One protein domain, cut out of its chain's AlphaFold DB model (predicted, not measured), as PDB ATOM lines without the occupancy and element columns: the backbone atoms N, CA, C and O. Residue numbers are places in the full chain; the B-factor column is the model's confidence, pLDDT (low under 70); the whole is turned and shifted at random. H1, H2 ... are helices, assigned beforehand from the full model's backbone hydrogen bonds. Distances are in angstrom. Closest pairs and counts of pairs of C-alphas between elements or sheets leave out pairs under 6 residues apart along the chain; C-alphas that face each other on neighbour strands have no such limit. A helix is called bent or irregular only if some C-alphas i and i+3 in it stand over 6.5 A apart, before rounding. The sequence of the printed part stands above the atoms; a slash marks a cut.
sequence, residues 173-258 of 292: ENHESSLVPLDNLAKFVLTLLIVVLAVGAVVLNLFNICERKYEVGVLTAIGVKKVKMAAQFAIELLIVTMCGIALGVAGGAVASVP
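This is residues 173 to 258 of the 292 residues of the protein "ABC transporter permease" of Bifidobacterium bifidum (UniProt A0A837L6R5). Two long helices, H1 and H3, make an open, narrow V, with the short helix H2 and its two links at the closed end. H1 runs along the longest axis toward that end, and after H2 the printed part folds back into H3, which spreads away from H1; the free ends of both arms stick out, residues 173 to 204 of H1 and residues 238 to 258 of H3. The printed part has 86 residues with three named helices, in the order H1, H2, H3, and no named strand; the class is all helix. The whole is extended, with a radius of gyration of the C-alphas of 20.8 A, and it spans 71 by 23 by 19 A.

The printed part begins with H1, residues 173 to 211, and H2, residues 213 to 221, follows after one residue. These two helices meet only through their link, which is tight. H3, residues 226 to 258, comes after a second tight link of four residues. H2 and H3 are close but not clearly touching, with 2 pairs of C-alphas within 8 A; their closest C-alphas, those of Thr 220 and Lys 226, are 7.3 A apart. The lines of H2 and H3 stand at a shallow tilt of 31 degrees, and the two run opposite ways. H1 and H3 are apart, with no C-alpha of the one within 8 A of the other. In H2 every O i to N i+4 pair is within hydrogen-bond range, while in H1 it is 33 of 35 pairs and in H3 27 of 29.

H1 begins at C-alpha 173, at (229.929, 323.997, 279.737), and ends at C-alpha 211, at (210.509, 376.350, 293.023), a length of 57.4 A. It is irregular, but only just: C-alphas 178 and 181 are 6.52 A apart. H2, from Lys 213 to Ala 221, measures 12.5 A from first to last C-alpha. H3 runs 48.8 A from Lys 226 to Pro 258, whose C-alpha is at (219.292, 349.569, 265.660). H3 is neither bent nor irregular, but only just: C-alphas 255 and 258 are 6.0 A apart.

The two C-alphas farthest apart are those of Asn 174 and Ile 222, at 71.5 A, and the first and last printed C-alphas, those of Glu 173 and Pro 258, are 31.1 A apart. The printed part has no cut, and neither link is long. The mean pLDDT of the printed part is 81.2; residues 173 to 180 and residue 214 are under 70.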
ATOM      1  N   GLU A 173     228.884 323.263 279.015       59.94
ATOM      2  CA  GLU A 173     229.929 323.997 279.737       59.94
ATOM      3  C   GLU A 173     230.474 325.173 278.906       59.94
ATOM      4  O   GLU A 173     230.630 326.284 279.418       59.94
ATOM      5  N   ASN A 174     230.702 324.971 277.602       59.41
ATOM      6  CA  ASN A 174     231.162 326.029 276.699       59.41
ATOM      7  C   ASN A 174     230.074 327.078 276.421       59.41
ATOM      8  O   ASN A 174     230.393 328.266 276.286       59.41
ATOM      9  N   HIS A 175     228.799 326.676 276.346       57.75
ATOM     10  CA  HIS A 175     227.679 327.600 276.163       57.75
ATOM     11  C   HIS A 175     227.473 328.472 277.405       57.75
ATOM     12  O   HIS A 175     227.500 329.699 277.302       57.75
ATOM     13  N   GLU A 176     227.379 327.861 278.585       60.75
ATOM     14  CA  GLU A 176     227.246 328.564 279.864       60.75
ATOM     15  C   GLU A 176     228.449 329.481 280.120       60.75
ATOM     16  O   GLU A 176     228.283 330.666 280.413       60.75
ATOM     17  N   SER A 177     229.676 328.999 279.885       55.75
ATOM     18  CA  SER A 177     230.892 329.813 280.036       55.75
ATOM     19  C   SER A 177     230.931 331.019 279.090       55.75
ATOM     20  O   SER A 177     231.483 332.063 279.443       55.75
ATOM     21  N   SER A 178     230.317 330.917 277.909       59.69
ATOM     22  CA  SER A 178     230.194 332.036 276.963       59.69
ATOM     23  C   SER A 178     229.109 333.041 277.371       59.69
ATOM     24  O   SER A 178     229.198 334.224 277.029       59.69
ATOM     25  N   LEU A 179     228.102 332.602 278.130       62.06
ATOM     26  CA  LEU A 179     227.020 333.445 278.639       62.06
ATOM     27  C   LEU A 179     227.390 334.172 279.940       62.06
ATOM     28  O   LEU A 179     226.904 335.282 280.166       62.06
ATOM     29  N   VAL A 180     228.292 333.623 280.762       67.38
ATOM     30  CA  VAL A 180     228.731 334.241 282.032       67.38
ATOM     31  C   VAL A 180     229.226 335.693 281.858       67.38
ATOM     32  O   VAL A 180     228.799 336.567 282.623       67.38
ATOM     33  N   PRO A 181     230.074 336.036 280.865       70.19
ATOM     34  CA  PRO A 181     230.466 337.425 280.618       70.19
ATOM     35  C   PRO A 181     229.297 338.335 280.212       70.19
ATOM     36  O   PRO A 181     229.280 339.510 280.585       70.19
ATOM     37  N   LEU A 182     228.311 337.809 279.475       75.50
ATOM     38  CA  LEU A 182     227.137 338.564 279.027       75.50
ATOM     39  C   LEU A 182     226.173 338.851 280.177       75.50
ATOM     40  O   LEU A 182     225.682 339.973 280.289       75.50
ATOM     41  N   ASP A 183     225.945 337.876 281.055       78.19
ATOM     42  CA  ASP A 183     225.097 338.054 282.234       78.19
ATOM     43  C   ASP A 183     225.718 339.057 283.220       78.19
ATOM     44  O   ASP A 183     225.050 339.976 283.701       78.19
ATOM     45  N   ASN A 184     227.033 338.980 283.442       80.62
ATOM     46  CA  ASN A 184     227.747 339.963 284.260       80.62
ATOM     47  C   ASN A 184     227.688 341.376 283.661       80.62
ATOM     48  O   ASN A 184     227.473 342.350 284.390       80.62
ATOM     49  N   LEU A 185     227.821 341.503 282.337       83.50
ATOM     50  CA  LEU A 185     227.661 342.781 281.648       83.50
ATOM     51  C   LEU A 185     226.226 343.313 281.777       83.50
ATOM     52  O   LEU A 185     226.035 344.489 282.092       83.50
ATOM     53  N   ALA A 186     225.217 342.459 281.587       83.94
ATOM     54  CA  ALA A 186     223.812 342.830 281.723       83.94
ATOM     55  C   ALA A 186     223.497 343.315 283.145       83.94
ATOM     56  O   ALA A 186     222.912 344.388 283.317       83.94
ATOM     57  N   LYS A 187     223.957 342.585 284.168       85.62
ATOM     58  CA  LYS A 187     223.829 342.977 285.579       85.62
ATOM     59  C   LYS A 187     224.516 344.310 285.864       85.62
ATOM     60  O   LYS A 187     223.929 345.159 286.539       85.62
ATOM     61  N   PHE A 188     225.714 344.534 285.326       89.38
ATOM     62  CA  PHE A 188     226.434 345.798 285.487       89.38
ATOM     63  C   PHE A 188     225.672 346.977 284.864       89.38
ATOM     64  O   PHE A 188     225.451 347.993 285.528       89.38
ATOM     65  N   VAL A 189     225.211 346.833 283.617       89.31
ATOM     66  CA  VAL A 189     224.466 347.878 282.897       89.31
ATOM     67  C   VAL A 189     223.129 348.179 283.574       89.31
ATOM     68  O   VAL A 189     222.778 349.347 283.743       89.31
ATOM     69  N   LEU A 190     222.399 347.151 284.015       89.94
ATOM     70  CA  LEU A 190     221.141 347.312 284.745       89.94
ATOM     71  C   LEU A 190     221.363 348.034 286.079       89.94
ATOM     72  O   LEU A 190     220.623 348.960 286.412       89.94
ATOM     73  N   THR A 191     222.414 347.667 286.815       91.25
ATOM     74  CA  THR A 191     222.780 348.344 288.067       91.25
ATOM     75  C   THR A 191     223.082 349.823 287.825       91.25
ATOM     76  O   THR A 191     222.538 350.686 288.515       91.25
ATOM     77  N   LEU A 192     223.886 350.137 286.802       92.69
ATOM     78  CA  LEU A 192     224.208 351.515 286.426       92.69
ATOM     79  C   LEU A 192     222.948 352.307 286.055       92.69
ATOM     80  O   LEU A 192     222.774 353.432 286.524       92.69
ATOM     81  N   LEU A 193     222.051 351.717 285.260       90.94
ATOM     82  CA  LEU A 193     220.784 352.336 284.873       90.94
ATOM     83  C   LEU A 193     219.948 352.720 286.100       90.94
ATOM     84  O   LEU A 193     219.477 353.854 286.187       90.94
ATOM     85  N   ILE A 194     219.796 351.807 287.065       91.94
ATOM     86  CA  ILE A 194     219.048 352.073 288.303       91.94
ATOM     87  C   ILE A 194     219.690 353.216 289.094       91.94
ATOM     88  O   ILE A 194     218.976 354.103 289.562       91.94
ATOM     89  N   VAL A 195     221.020 353.240 289.215       93.44
ATOM     90  CA  VAL A 195     221.735 354.310 289.930       93.44
ATOM     91  C   VAL A 195     221.509 355.668 289.263       93.44
ATOM     92  O   VAL A 195     221.168 356.634 289.944       93.44
ATOM     93  N   VAL A 196     221.637 355.753 287.936       92.62
ATOM     94  CA  VAL A 196     221.419 357.005 287.191       92.62
ATOM     95  C   VAL A 196     219.973 357.483 287.324       92.62
ATOM     96  O   VAL A 196     219.743 358.669 287.569       92.62
ATOM     97  N   LEU A 197     218.997 356.575 287.230       89.44
ATOM     98  CA  LEU A 197     217.587 356.910 287.436       89.44
ATOM     99  C   LEU A 197     217.312 357.384 288.867       89.44
ATOM    100  O   LEU A 197     216.590 358.362 289.046       89.44
ATOM    101  N   ALA A 198     217.908 356.748 289.879       90.75
ATOM    102  CA  ALA A 198     217.752 357.148 291.275       90.75
ATOM    103  C   ALA A 198     218.318 358.553 291.531       90.75
ATOM    104  O   ALA A 198     217.636 359.399 292.112       90.75
ATOM    105  N   VAL A 199     219.531 358.838 291.046       93.00
ATOM    106  CA  VAL A 199     220.152 360.166 291.172       93.00
ATOM    107  C   VAL A 199     219.333 361.219 290.424       93.00
ATOM    108  O   VAL A 199     219.029 362.272 290.984       93.00
ATOM    109  N   GLY A 200     218.913 360.922 289.189       88.50
ATOM    110  CA  GLY A 200     218.068 361.812 288.395       88.50
ATOM    111  C   GLY A 200     216.737 362.120 289.083       88.50
ATOM    112  O   GLY A 200     216.342 363.283 289.163       88.50
ATOM    113  N   ALA A 201     216.080 361.107 289.652       85.88
ATOM    114  CA  ALA A 201     214.835 361.276 290.393       85.88
ATOM    115  C   ALA A 201     215.018 362.180 291.618       85.88
ATOM    116  O   ALA A 201     214.216 363.090 291.817       85.88
ATOM    117  N   VAL A 202     216.079 361.981 292.409       87.38
ATOM    118  CA  VAL A 202     216.368 362.801 293.599       87.38
ATOM    119  C   VAL A 202     216.610 364.260 293.220       87.38
ATOM    120  O   VAL A 202     216.011 365.155 293.820       87.38
ATOM    121  N   VAL A 203     217.440 364.512 292.204       87.69
ATOM    122  CA  VAL A 203     217.743 365.874 291.741       87.69
ATOM    123  C   VAL A 203     216.480 366.561 291.216       87.69
ATOM    124  O   VAL A 203     216.180 367.677 291.634       87.69
ATOM    125  N   LEU A 204     215.690 365.891 290.370       83.31
ATOM    126  CA  LEU A 204     214.435 366.450 289.853       83.31
ATOM    127  C   LEU A 204     213.424 366.747 290.969       83.31
ATOM    128  O   LEU A 204     212.765 367.788 290.938       83.31
ATOM    129  N   ASN A 205     213.323 365.877 291.979       81.00
ATOM    130  CA  ASN A 205     212.436 366.098 293.122       81.00
ATOM    131  C   ASN A 205     212.878 367.317 293.954       81.00
ATOM    132  O   ASN A 205     212.050 368.150 294.324       81.00
ATOM    133  N   LEU A 206     214.190 367.466 294.185       82.00
ATOM    134  CA  LEU A 206     214.780 368.617 294.877       82.00
ATOM    135  C   LEU A 206     214.482 369.942 294.163       82.00
ATOM    136  O   LEU A 206     214.086 370.909 294.819       82.00
ATOM    137  N   PHE A 207     214.638 369.989 292.838       80.12
ATOM    138  CA  PHE A 207     214.313 371.179 292.044       80.12
ATOM    139  C   PHE A 207     212.819 371.525 292.120       80.12
ATOM    140  O   PHE A 207     212.476 372.668 292.425       80.12
ATOM    141  N   ASN A 208     211.936 370.533 291.952       77.00
ATOM    142  CA  ASN A 208     210.482 370.726 291.995       77.00
ATOM    143  C   ASN A 208     210.009 371.314 293.343       77.00
ATOM    144  O   ASN A 208     209.218 372.258 293.387       77.00
ATOM    145  N   ILE A 209     210.555 370.812 294.457       73.88
ATOM    146  CA  ILE A 209     210.228 371.311 295.800       73.88
ATOM    147  C   ILE A 209     210.734 372.743 296.004       73.88
ATOM    148  O   ILE A 209     210.061 373.532 296.666       73.88
ATOM    149  N   CYS A 210     211.911 373.096 295.482       73.44
ATOM    150  CA  CYS A 210     212.506 374.417 295.690       73.44
ATOM    151  C   CYS A 210     211.747 375.545 294.987       73.44
ATOM    152  O   CYS A 210     211.579 376.602 295.596       73.44
ATOM    153  N   GLU A 211     211.242 375.323 293.776       71.44
ATOM    154  CA  GLU A 211     210.509 376.350 293.023       71.44
ATOM    155  C   GLU A 211     209.131 376.663 293.629       71.44
ATOM    156  O   GLU A 211     208.658 377.796 293.563       71.44
ATOM    157  N   ARG A 212     208.506 375.696 294.313       74.38
ATOM    158  CA  ARG A 212     207.114 375.807 294.793       74.38
ATOM    159  C   ARG A 212     206.955 376.303 296.226       74.38
ATOM    160  O   ARG A 212     205.831 376.488 296.692       74.38
ATOM    161  N   LYS A 213     208.053 376.565 296.944       70.50
ATOM    162  CA  LYS A 213     208.014 377.020 298.353       70.50
ATOM    163  C   LYS A 213     207.210 378.311 298.530       70.50
ATOM    164  O   LYS A 213     206.478 378.441 299.509       70.50
ATOM    165  N   TYR A 214     207.336 379.242 297.584       67.94
ATOM    166  CA  TYR A 214     206.646 380.531 297.632       67.94
ATOM    167  C   TYR A 214     205.127 380.375 297.456       67.94
ATOM    168  O   TYR A 214     204.351 380.897 298.254       67.94
ATOM    169  N   GLU A 215     204.698 379.575 296.481       70.94
ATOM    170  CA  GLU A 215     203.280 379.314 296.205       70.94
ATOM    171  C   GLU A 215     202.606 378.569 297.361       70.94
ATOM    172  O   GLU A 215     201.533 378.957 297.821       70.94
ATOM    173  N   VAL A 216     203.271 377.549 297.913       73.88
ATOM    174  CA  VAL A 216     202.760 376.801 299.071       73.88
ATOM    175  C   VAL A 216     202.604 377.704 300.299       73.88
ATOM    176  O   VAL A 216     201.624 377.572 301.039       73.88
ATOM    177  N   GLY A 217     203.523 378.655 300.500       72.25
ATOM    178  CA  GLY A 217     203.434 379.665 301.557       72.25
ATOM    179  C   GLY A 217     202.229 380.596 301.391       72.25
ATOM    180  O   GLY A 217     201.476 380.802 302.346       72.25
ATOM    181  N   VAL A 218     201.994 381.092 300.173       77.38
ATOM    182  CA  VAL A 218     200.861 381.979 299.856       77.38
ATOM    183  C   VAL A 218     199.516 381.253 299.979       77.38
ATOM    184  O   VAL A 218     198.607 381.759 300.636       77.38
ATOM    185  N   LEU A 219     199.369 380.042 299.427       73.19
ATOM    186  CA  LEU A 219     198.096 379.304 299.487       73.19
ATOM    187  C   LEU A 219     197.739 378.824 300.902       73.19
ATOM    188  O   LEU A 219     196.556 378.718 301.242       73.19
ATOM    189  N   THR A 220     198.740 378.583 301.751       75.19
ATOM    190  CA  THR A 220     198.506 378.272 303.168       75.19
ATOM    191  C   THR A 220     198.052 379.517 303.940       75.19
ATOM    192  O   THR A 220     197.164 379.406 304.784       75.19
ATOM    193  N   ALA A 221     198.579 380.705 303.614       78.69
ATOM    194  CA  ALA A 221     198.143 381.973 304.210       78.69
ATOM    195  C   ALA A 221     196.693 382.349 303.839       78.69
ATOM    196  O   ALA A 221     195.999 382.976 304.634       78.69
ATOM    197  N   ILE A 222     196.209 381.904 302.673       81.25
ATOM    198  CA  ILE A 222     194.817 382.078 302.208       81.25
ATOM    199  C   ILE A 222     193.858 381.037 302.845       81.25
ATOM    200  O   ILE A 222     192.641 381.120 302.692       81.25
ATOM    201  N   GLY A 223     194.378 380.072 303.616       79.50
ATOM    202  CA  GLY A 223     193.573 379.121 304.394       79.50
ATOM    203  C   GLY A 223     193.211 377.824 303.664       79.50
ATOM    204  O   GLY A 223     192.296 377.108 304.085       79.50
ATOM    205  N   VAL A 224     193.912 377.474 302.579       81.56
ATOM    206  CA  VAL A 224     193.662 376.201 301.891       81.56
ATOM    207  C   VAL A 224     194.162 375.018 302.732       81.56
ATOM    208  O   VAL A 224     195.258 375.023 303.289       81.56
ATOM    209  N   LYS A 225     193.348 373.958 302.817       79.56
ATOM    210  CA  LYS A 225     193.689 372.731 303.555       79.56
ATOM    211  C   LYS A 225     194.928 372.051 302.951       79.56
ATOM    212  O   LYS A 225     194.936 371.734 301.761       79.56
ATOM    213  N   LYS A 226     195.906 371.708 303.801       77.94
ATOM    214  CA  LYS A 226     197.186 371.052 303.438       77.94
ATOM    215  C   LYS A 226     197.026 369.795 302.565       77.94
ATOM    216  O   LYS A 226     197.838 369.551 301.683       77.94
ATOM    217  N   VAL A 227     195.946 369.035 302.760       81.12
ATOM    218  CA  VAL A 227     195.651 367.813 301.985       81.12
ATOM    219  C   VAL A 227     195.301 368.116 300.522       81.12
ATOM    220  O   VAL A 227     195.713 367.376 299.637       81.12
ATOM    221  N   LYS A 228     194.590 369.219 300.240       81.25
ATOM    222  CA  LYS A 228     194.261 369.606 298.855       81.25
ATOM    223  C   LYS A 228     195.507 370.040 298.082       81.25
ATOM    224  O   LYS A 228     195.638 369.697 296.915       81.25
ATOM    225  N   MET A 229     196.428 370.729 298.757       76.81
ATOM    226  CA  MET A 229     197.728 371.106 298.192       76.81
ATOM    227  C   MET A 229     198.571 369.872 297.861       76.81
ATOM    228  O   MET A 229     199.056 369.735 296.743       76.81
ATOM    229  N   ALA A 230     198.680 368.927 298.801       77.81
ATOM    230  CA  ALA A 230     199.405 367.680 298.575       77.81
ATOM    231  C   ALA A 230     198.807 366.854 297.420       77.81
ATOM    232  O   ALA A 230     199.551 366.324 296.600       77.81
ATOM    233  N   ALA A 231     197.475 366.784 297.317       83.00
ATOM    234  CA  ALA A 231     196.797 366.064 296.243       83.00
ATOM    235  C   ALA A 231     197.035 366.693 294.860       83.00
ATOM    236  O   ALA A 231     197.293 365.968 293.903       83.00
ATOM    237  N   GLN A 232     196.996 368.027 294.748       82.88
ATOM    238  CA  GLN A 232     197.287 368.725 293.493       82.88
ATOM    239  C   GLN A 232     198.717 368.442 293.020       82.88
ATOM    240  O   GLN A 232     198.925 368.107 291.856       82.88
ATOM    241  N   PHE A 233     199.691 368.494 293.932       78.94
ATOM    242  CA  PHE A 233     201.077 368.184 293.597       78.94
ATOM    243  C   PHE A 233     201.291 366.720 293.227       78.94
ATOM    244  O   PHE A 233     201.997 366.441 292.262       78.94
ATOM    245  N   ALA A 234     200.654 365.791 293.939       81.31
ATOM    246  CA  ALA A 234     200.724 364.374 293.604       81.31
ATOM    247  C   ALA A 234     200.169 364.093 292.198       81.31
ATOM    248  O   ALA A 234     200.782 363.350 291.436       81.31
ATOM    249  N   ILE A 235     199.043 364.717 291.832       86.12
ATOM    250  CA  ILE A 235     198.433 364.569 290.502       86.12
ATOM    251  C   ILE A 235     199.337 365.152 289.413       86.12
ATOM    252  O   ILE A 235     199.513 364.538 288.366       86.12
ATOM    253  N   GLU A 236     199.942 366.309 289.654       82.69
ATOM    254  CA  GLU A 236     200.822 366.943 288.677       82.69
ATOM    255  C   GLU A 236     202.102 366.133 288.429       82.69
ATOM    256  O   GLU A 236     202.466 365.880 287.280       82.69
ATOM    257  N   LEU A 237     202.733 365.637 289.499       82.81
ATOM    258  CA  LEU A 237     203.870 364.715 289.413       82.81
ATOM    259  C   LEU A 237     203.496 363.424 288.677       82.81
ATOM    260  O   LEU A 237     204.277 362.929 287.862       82.81
ATOM    261  N   LEU A 238     202.297 362.892 288.920       84.50
ATOM    262  CA  LEU A 238     201.804 361.688 288.257       84.50
ATOM    263  C   LEU A 238     201.615 361.903 286.752       84.50
ATOM    264  O   LEU A 238     202.051 361.061 285.968       84.50
ATOM    265  N   ILE A 239     201.033 363.030 286.331       88.69
ATOM    266  CA  ILE A 239     200.840 363.350 284.907       88.69
ATOM    267  C   ILE A 239     202.193 363.469 284.194       88.69
ATOM    268  O   ILE A 239     202.391 362.847 283.150       88.69
ATOM    269  N   VAL A 240     203.149 364.200 284.776       86.19
ATOM    270  CA  VAL A 240     204.493 364.357 284.193       86.19
ATOM    271  C   VAL A 240     205.222 363.012 284.106       86.19
ATOM    272  O   VAL A 240     205.828 362.707 283.078       86.19
ATOM    273  N   THR A 241     205.114 362.171 285.139       86.00
ATOM    274  CA  THR A 241     205.723 360.830 285.156       86.00
ATOM    275  C   THR A 241     205.121 359.927 284.080       86.00
ATOM    276  O   THR A 241     205.856 359.265 283.350       86.00
ATOM    277  N   MET A 242     203.794 359.938 283.920       88.06
ATOM    278  CA  MET A 242     203.102 359.164 282.884       88.06
ATOM    279  C   MET A 242     203.521 359.592 281.474       88.06
ATOM    280  O   MET A 242     203.805 358.737 280.634       88.06
ATOM    281  N   CYS A 243     203.624 360.899 281.217       91.00
ATOM    282  CA  CYS A 243     204.136 361.411 279.946       91.00
ATOM    283  C   CYS A 243     205.599 361.002 279.711       91.00
ATOM    284  O   CYS A 243     205.946 360.589 278.604       91.00
ATOM    285  N   GLY A 244     206.442 361.062 280.745       89.06
ATOM    286  CA  GLY A 244     207.838 360.632 280.677       89.06
ATOM    287  C   GLY A 244     207.990 359.147 280.342       89.06
ATOM    288  O   GLY A 244     208.761 358.800 279.452       89.06
ATOM    289  N   ILE A 245     207.210 358.273 280.988       89.88
ATOM    290  CA  ILE A 245     207.201 356.831 280.696       89.88
ATOM    291  C   ILE A 245     206.727 356.578 279.265       89.88
ATOM    292  O   ILE A 245     207.369 355.824 278.541       89.88
ATOM    293  N   ALA A 246     205.642 357.225 278.828       92.12
ATOM    294  CA  ALA A 246     205.116 357.042 277.477       92.12
ATOM    295  C   ALA A 246     206.152 357.415 276.402       92.12
ATOM    296  O   ALA A 246     206.381 356.649 275.465       92.12
ATOM    297  N   LEU A 247     206.823 358.560 276.565       92.44
ATOM    298  CA  LEU A 247     207.886 358.999 275.658       92.44
ATOM    299  C   LEU A 247     209.138 358.120 275.762       92.44
ATOM    300  O   LEU A 247     209.755 357.823 274.742       92.44
ATOM    301  N   GLY A 248     209.493 357.668 276.966       90.56
ATOM    302  CA  GLY A 248     210.628 356.777 277.204       90.56
ATOM    303  C   GLY A 248     210.444 355.401 276.567       90.56
ATOM    304  O   GLY A 248     211.353 354.912 275.903       90.56
ATOM    305  N   VAL A 249     209.255 354.804 276.687       90.31
ATOM    306  CA  VAL A 249     208.917 353.525 276.042       90.31
ATOM    307  C   VAL A 249     208.905 353.678 274.523       90.31
ATOM    308  O   VAL A 249     209.486 352.850 273.825       90.31
ATOM    309  N   ALA A 250     208.304 354.751 274.000       90.19
ATOM    310  CA  ALA A 250     208.283 355.009 272.562       90.19
ATOM    311  C   ALA A 250     209.698 355.224 271.994       90.19
ATOM    312  O   ALA A 250     210.065 354.609 270.994       90.19
ATOM    313  N   GLY A 251     210.517 356.050 272.653       89.81
ATOM    314  CA  GLY A 251     211.910 356.282 272.267       89.81
ATOM    315  C   GLY A 251     212.771 355.024 272.394       89.81
ATOM    316  O   GLY A 251     213.542 354.711 271.490       89.81
ATOM    317  N   GLY A 252     212.584 354.259 273.473       87.94
ATOM    318  CA  GLY A 252     213.271 352.994 273.717       87.94
ATOM    319  C   GLY A 252     212.938 351.927 272.676       87.94
ATOM    320  O   GLY A 252     213.842 351.254 272.198       87.94
ATOM    321  N   ALA A 253     211.675 351.813 272.256       86.06
ATOM    322  CA  ALA A 253     211.258 350.869 271.219       86.06
ATOM    323  C   ALA A 253     211.852 351.196 269.838       86.06
ATOM    324  O   ALA A 253     212.148 350.293 269.060       86.06
ATOM    325  N   VAL A 254     212.047 352.481 269.524       87.56
ATOM    326  CA  VAL A 254     212.689 352.896 268.266       87.56
ATOM    327  C   VAL A 254     214.204 352.705 268.330       87.56
ATOM    328  O   VAL A 254     214.805 352.262 267.355       87.56
ATOM    329  N   ALA A 255     214.824 353.015 269.471       86.06
ATOM    330  CA  ALA A 255     216.267 352.890 269.665       86.06
ATOM    331  C   ALA A 255     216.730 351.440 269.878       86.06
ATOM    332  O   ALA A 255     217.875 351.120 269.558       86.06
ATOM    333  N   SER A 256     215.864 350.546 270.363       84.81
ATOM    334  CA  SER A 256     216.214 349.138 270.567       84.81
ATOM    335  C   SER A 256     216.503 348.432 269.246       84.81
ATOM    336  O   SER A 256     217.476 347.698 269.161       84.81
ATOM    337  N   VAL A 257     215.746 348.709 268.182       84.38
ATOM    338  CA  VAL A 257     215.919 348.063 266.867       84.38
ATOM    339  C   VAL A 257     217.341 348.213 266.292       84.38
ATOM    340  O   VAL A 257     217.943 347.193 265.945       84.38
ATOM    341  N   PRO A 258     217.930 349.422 266.167       84.44
ATOM    342  CA  PRO A 258     219.292 349.569 265.660       84.44
ATOM    343  C   PRO A 258     220.337 348.999 266.623       84.44
ATOM    344  O   PRO A 258     221.299 348.390 266.161       84.44
TER     345      PRO A 258